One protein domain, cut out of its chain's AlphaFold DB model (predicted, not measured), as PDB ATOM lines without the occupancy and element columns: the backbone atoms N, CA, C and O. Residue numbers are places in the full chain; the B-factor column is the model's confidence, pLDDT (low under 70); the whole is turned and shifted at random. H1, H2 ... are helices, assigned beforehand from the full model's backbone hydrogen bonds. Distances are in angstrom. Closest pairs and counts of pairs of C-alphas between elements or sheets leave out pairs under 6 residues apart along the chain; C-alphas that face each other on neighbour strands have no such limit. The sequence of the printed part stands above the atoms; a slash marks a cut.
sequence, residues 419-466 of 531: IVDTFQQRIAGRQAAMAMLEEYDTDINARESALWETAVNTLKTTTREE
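What this domain is: This is residues 419 to 466 of the 531 residues of the protein "TraM recognition site of TraD and TraG family protein" of Escherichia coli (UniProt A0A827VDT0). Look for a helical hairpin: H1 runs one way, the chain turns at residues 435 to 443, and the longer H2 folds back beside it. Residues 441 to 446, of which 444 to 446 belong to H2, stick out at the turn. The printed part has 48 residues with two named helices, H1 then H2, and no named strand; the class is all helix. It is only just loose, close to compact, with a radius of gyration of the C-alphas of 11.9 A, and spans 38 by 19 by 10 A.

How they stand to each other: Go first to H1, residues 422 to 434, then to H2, residues 444 to 461. They touch, closest at the C-alphas of Phe 423 and Thr 458, 6.4 A apart. They run opposite ways at a shallow tilt of 29 degrees. In both, every O i to N i+4 pair is within hydrogen-bond range.

Where its parts are: Find C-alpha 422 at (171.035, 197.127, 141.384); from there H1 runs 18.2 A to C-alpha 434. H2 runs 25.5 A from C-alpha 444 to C-alpha 461 at (179.815, 203.428, 139.283).

The domain as a whole: The C-alphas farthest apart, of Thr 442 and Glu 465, are 37.7 A apart. The printed part has no cut, and the link is short. Look for pLDDT under 70 at residues 419 to 425, 439 to 442 and 463 to 466.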
ATOM      1  N   ILE A 419     162.403 192.824 138.879       44.28
ATOM      2  CA  ILE A 419     162.827 194.202 139.143       44.28
ATOM      3  C   ILE A 419     164.113 194.098 139.961       44.28
ATOM      4  O   ILE A 419     164.083 193.814 141.155       44.28
ATOM      5  N   VAL A 420     165.247 194.261 139.291       48.16
ATOM      6  CA  VAL A 420     166.567 194.271 139.918       48.16
ATOM      7  C   VAL A 420     166.943 195.730 140.145       48.16
ATOM      8  O   VAL A 420     167.488 196.384 139.258       48.16
ATOM      9  N   ASP A 421     166.616 196.268 141.320       61.94
ATOM     10  CA  ASP A 421     167.237 197.513 141.768       61.94
ATOM     11  C   ASP A 421     168.682 197.185 142.171       61.94
ATOM     12  O   ASP A 421     168.963 196.710 143.272       61.94
ATOM     13  N   THR A 422     169.598 197.383 141.224       64.31
ATOM     14  CA  THR A 422     171.035 197.127 141.384       64.31
ATOM     15  C   THR A 422     171.641 197.924 142.540       64.31
ATOM     16  O   THR A 422     172.608 197.471 143.155       64.31
ATOM     17  N   PHE A 423     171.059 199.079 142.879       67.44
ATOM     18  CA  PHE A 423     171.472 199.885 144.019       67.44
ATOM     19  C   PHE A 423     171.018 199.247 145.335       67.44
ATOM     20  O   PHE A 423     171.854 199.001 146.208       67.44
ATOM     21  N   GLN A 424     169.735 198.893 145.457       66.56
ATOM     22  CA  GLN A 424     169.238 198.220 146.663       66.56
ATOM     23  C   GLN A 424     169.859 196.839 146.871       66.56
ATOM     24  O   GLN A 424     170.178 196.497 148.002       66.56
ATOM     25  N   GLN A 425     170.102 196.065 145.813       68.38
ATOM     26  CA  GLN A 425     170.764 194.765 145.941       68.38
ATOM     27  C   GLN A 425     172.195 194.879 146.462       68.38
ATOM     28  O   GLN A 425     172.603 194.078 147.300       68.38
ATOM     29  N   ARG A 426     172.965 195.869 145.997       72.75
ATOM     30  CA  ARG A 426     174.342 196.071 146.469       72.75
ATOM     31  C   ARG A 426     174.380 196.541 147.918       72.75
ATOM     32  O   ARG A 426     175.221 196.067 148.676       72.75
ATOM     33  N   ILE A 427     173.451 197.410 148.317       78.75
ATOM     34  CA  ILE A 427     173.327 197.843 149.715       78.75
ATOM     35  C   ILE A 427     172.871 196.685 150.602       78.75
ATOM     36  O   ILE A 427     173.512 196.424 151.614       78.75
ATOM     37  N   ALA A 428     171.837 195.943 150.204       75.81
ATOM     38  CA  ALA A 428     171.343 194.791 150.954       75.81
ATOM     39  C   ALA A 428     172.411 193.692 151.075       75.81
ATOM     40  O   ALA A 428     172.602 193.135 152.151       75.81
ATOM     41  N   GLY A 429     173.161 193.425 150.001       80.19
ATOM     42  CA  GLY A 429     174.286 192.493 150.019       80.19
ATOM     43  C   GLY A 429     175.413 192.952 150.945       80.19
ATOM     44  O   GLY A 429     175.949 192.148 151.702       80.19
ATOM     45  N   ARG A 430     175.741 194.252 150.949       81.25
ATOM     46  CA  ARG A 430     176.736 194.813 151.874       81.25
ATOM     47  C   ARG A 430     176.266 194.745 153.324       81.25
ATOM     48  O   ARG A 430     177.050 194.366 154.185       81.25
ATOM     49  N   GLN A 431     174.999 195.055 153.581       81.06
ATOM     50  CA  GLN A 431     174.388 194.963 154.903       81.06
ATOM     51  C   GLN A 431     174.371 193.518 155.417       81.06
ATOM     52  O   GLN A 431     174.699 193.287 156.577       81.06
ATOM     53  N   ALA A 432     174.055 192.547 154.555       81.38
ATOM     54  CA  ALA A 432     174.120 191.126 154.886       81.38
ATOM     55  C   ALA A 432     175.559 190.663 155.163       81.38
ATOM     56  O   ALA A 432     175.779 189.900 156.096       81.38
ATOM     57  N   ALA A 433     176.548 191.154 154.408       79.88
ATOM     58  CA  ALA A 433     177.958 190.855 154.658       79.88
ATOM     59  C   ALA A 433     178.462 191.458 155.981       79.88
ATOM     60  O   ALA A 433     179.219 190.812 156.695       79.88
ATOM     61  N   MET A 434     178.024 192.673 156.329       77.81
ATOM     62  CA  MET A 434     178.353 193.307 157.612       77.81
ATOM     63  C   MET A 434     177.711 192.590 158.795       77.81
ATOM     64  O   MET A 434     178.334 192.488 159.838       77.81
ATOM     65  N   ALA A 435     176.500 192.052 158.630       76.06
ATOM     66  CA  ALA A 435     175.839 191.254 159.661       76.06
ATOM     67  C   ALA A 435     176.546 189.914 159.955       76.06
ATOM     68  O   ALA A 435     176.181 189.239 160.909       76.06
ATOM     69  N   MET A 436     177.531 189.519 159.140       76.88
ATOM     70  CA  MET A 436     178.373 188.338 159.367       76.88
ATOM     71  C   MET A 436     179.711 188.678 160.047       76.88
ATOM     72  O   MET A 436     180.527 187.782 160.252       76.88
ATOM     73  N   LEU A 437     179.975 189.956 160.339       72.88
ATOM     74  CA  LEU A 437     181.226 190.441 160.923       72.88
ATOM     75  C   LEU A 437     180.939 191.060 162.297       72.88
ATOM     76  O   LEU A 437     180.379 192.150 162.375       72.88
ATOM     77  N   GLU A 438     181.379 190.385 163.361       71.56
ATOM     78  CA  GLU A 438     181.126 190.772 164.765       71.56
ATOM     79  C   GLU A 438     181.676 192.170 165.125       71.56
ATOM     80  O   GLU A 438     181.177 192.829 166.034       71.56
ATOM     81  N   GLU A 439     182.668 192.669 164.377       66.19
ATOM     82  CA  GLU A 439     183.252 194.012 164.542       66.19
ATOM     83  C   GLU A 439     182.228 195.145 164.324       66.19
ATOM     84  O   GLU A 439     182.324 196.199 164.949       66.19
ATOM     85  N   TYR A 440     181.204 194.928 163.490       58.19
ATOM     86  CA  TYR A 440     180.170 195.929 163.183       58.19
ATOM     87  C   TYR A 440     178.895 195.791 164.027       58.19
ATOM     88  O   TYR A 440     177.906 196.485 163.757       58.19
ATOM     89  N   ASP A 441     178.882 194.898 165.018       63.75
ATOM     90  CA  ASP A 441     177.740 194.742 165.926       63.75
ATOM     91  C   ASP A 441     177.773 195.747 167.084       63.75
ATOM     92  O   ASP A 441     176.722 196.085 167.630       63.75
ATOM     93  N   THR A 442     178.951 196.285 167.419       63.16
ATOM     94  CA  THR A 442     179.127 197.295 168.478       63.16
ATOM     95  C   THR A 442     179.555 198.671 167.958       63.16
ATOM     96  O   THR A 442     179.282 199.667 168.625       63.16
ATOM     97  N   ASP A 443     180.147 198.766 166.760       73.50
ATOM     98  CA  ASP A 443     180.542 200.040 166.136       73.50
ATOM     99  C   ASP A 443     179.544 200.497 165.052       73.50
ATOM    100  O   ASP A 443     179.677 200.225 163.851       73.50
ATOM    101  N   ILE A 444     178.514 201.220 165.499       73.50
ATOM    102  CA  ILE A 444     177.438 201.751 164.647       73.50
ATOM    103  C   ILE A 444     177.978 202.798 163.657       73.50
ATOM    104  O   ILE A 444     177.574 202.808 162.493       73.50
ATOM    105  N   ASN A 445     178.938 203.631 164.071       73.44
ATOM    106  CA  ASN A 445     179.480 204.714 163.243       73.44
ATOM    107  C   ASN A 445     180.298 204.177 162.062       73.44
ATOM    108  O   ASN A 445     180.178 204.672 160.933       73.44
ATOM    109  N   ALA A 446     181.106 203.138 162.293       74.62
ATOM    110  CA  ALA A 446     181.843 202.469 161.225       74.62
ATOM    111  C   ALA A 446     180.893 201.761 160.245       74.62
ATOM    112  O   ALA A 446     181.103 201.800 159.027       74.62
ATOM    113  N   ARG A 447     179.803 201.173 160.757       77.12
ATOM    114  CA  ARG A 447     178.763 200.528 159.944       77.12
ATOM    115  C   ARG A 447     178.025 201.531 159.056       77.12
ATOM    116  O   ARG A 447     177.865 201.282 157.858       77.12
ATOM    117  N   GLU A 448     177.621 202.674 159.607       77.31
ATOM    118  CA  GLU A 448     176.981 203.758 158.853       77.31
ATOM    119  C   GLU A 448     177.908 204.328 157.779       77.31
ATOM    120  O   GLU A 448     177.509 204.442 156.618       77.31
ATOM    121  N   SER A 449     179.165 204.605 158.133       82.31
ATOM    122  CA  SER A 449     180.165 205.139 157.202       82.31
ATOM    123  C   SER A 449     180.406 204.186 156.031       82.31
ATOM    124  O   SER A 449     180.379 204.596 154.871       82.31
ATOM    125  N   ALA A 450     180.546 202.889 156.301       80.12
ATOM    126  CA  ALA A 450     180.788 201.895 155.264       80.12
ATOM    127  C   ALA A 450     179.553 201.637 154.372       80.12
ATOM    128  O   ALA A 450     179.699 201.392 153.165       80.12
ATOM    129  N   LEU A 451     178.331 201.710 154.917       82.50
ATOM    130  CA  LEU A 451     177.098 201.668 154.119       82.50
ATOM    131  C   LEU A 451     176.958 202.922 153.250       82.50
ATOM    132  O   LEU A 451     176.625 202.811 152.066       82.50
ATOM    133  N   TRP A 452     177.268 204.093 153.803       79.44
ATOM    134  CA  TRP A 452     177.261 205.364 153.086       79.44
ATOM    135  C   TRP A 452     178.270 205.375 151.937       79.44
ATOM    136  O   TRP A 452     177.909 205.688 150.801       79.44
ATOM    137  N   GLU A 453     179.509 204.948 152.176       86.06
ATOM    138  CA  GLU A 453     180.528 204.819 151.133       86.06
ATOM    139  C   GLU A 453     180.106 203.837 150.040       86.06
ATOM    140  O   GLU A 453     180.265 204.120 148.851       86.06
ATOM    141  N   THR A 454     179.500 202.709 150.419       83.56
ATOM    142  CA  THR A 454     178.977 201.729 149.459       83.56
ATOM    143  C   THR A 454     177.852 202.332 148.618       83.56
ATOM    144  O   THR A 454     177.819 202.139 147.397       83.56
ATOM    145  N   ALA A 455     176.956 203.112 149.227       77.38
ATOM    146  CA  ALA A 455     175.892 203.817 148.526       77.38
ATOM    147  C   ALA A 455     176.459 204.873 147.564       77.38
ATOM    148  O   ALA A 455     176.076 204.908 146.393       77.38
ATOM    149  N   VAL A 456     177.416 205.688 148.011       81.00
ATOM    150  CA  VAL A 456     178.073 206.718 147.192       81.00
ATOM    151  C   VAL A 456     178.847 206.092 146.034       81.00
ATOM    152  O   VAL A 456     178.711 206.550 144.899       81.00
ATOM    153  N   ASN A 457     179.607 205.024 146.277       81.50
ATOM    154  CA  ASN A 457     180.335 204.310 145.232       81.50
ATOM    155  C   ASN A 457     179.378 203.686 144.225       81.50
ATOM    156  O   ASN A 457     179.542 203.888 143.025       81.50
ATOM    157  N   THR A 458     178.302 203.047 144.684       77.50
ATOM    158  CA  THR A 458     177.277 202.505 143.784       77.50
ATOM    159  C   THR A 458     176.611 203.619 142.968       77.50
ATOM    160  O   THR A 458     176.402 203.472 141.763       77.50
ATOM    161  N   LEU A 459     176.368 204.790 143.562       72.56
ATOM    162  CA  LEU A 459     175.877 205.981 142.863       72.56
ATOM    163  C   LEU A 459     176.911 206.661 141.957       72.56
ATOM    164  O   LEU A 459     176.526 207.540 141.184       72.56
ATOM    165  N   LYS A 460     178.188 206.293 142.010       76.56
ATOM    166  CA  LYS A 460     179.213 206.778 141.077       76.56
ATOM    167  C   LYS A 460     179.449 205.783 139.943       76.56
ATOM    168  O   LYS A 460     179.562 206.200 138.798       76.56
ATOM    169  N   THR A 461     179.452 204.485 140.240       74.12
ATOM    170  CA  THR A 461     179.815 203.428 139.283       74.12
ATOM    171  C   THR A 461     178.657 202.941 138.422       74.12
ATOM    172  O   THR A 461     178.888 202.414 137.343       74.12
ATOM    173  N   THR A 462     177.413 203.063 138.893       70.75
ATOM    174  CA  THR A 462     176.257 202.495 138.178       70.75
ATOM    175  C   THR A 462     175.828 203.437 137.059       70.75
ATOM    176  O   THR A 462     175.512 204.600 137.319       70.75
ATOM    177  N   THR A 463     175.791 202.975 135.817       61.72
ATOM    178  CA  THR A 463     175.425 203.809 134.662       61.72
ATOM    179  C   THR A 463     173.929 204.174 134.673       61.72
ATOM    180  O   THR A 463     173.114 203.567 135.370       61.72
ATOM    181  N   ARG A 464     173.524 205.203 133.912       52.50
ATOM    182  CA  ARG A 464     172.119 205.670 133.849       52.50
ATOM    183  C   ARG A 464     171.149 204.587 133.344       52.50
ATOM    184  O   ARG A 464     169.963 204.643 133.664       52.50
ATOM    185  N   GLU A 465     171.644 203.624 132.572       52.94
ATOM    186  CA  GLU A 465     170.866 202.504 132.035       52.94
ATOM    187  C   GLU A 465     170.623 201.407 133.076       52.94
ATOM    188  O   GLU A 465     169.527 200.859 133.134       52.94
ATOM    189  N   GLU A 466     171.582 201.166 133.970       51.31
ATOM    190  CA  GLU A 466     171.475 200.198 135.073       51.31
ATOM    191  C   GLU A 466     170.606 200.700 136.239       51.31
ATOM    192  O   GLU A 466     170.155 199.908 137.065       51.31
TER     193      GLU A 466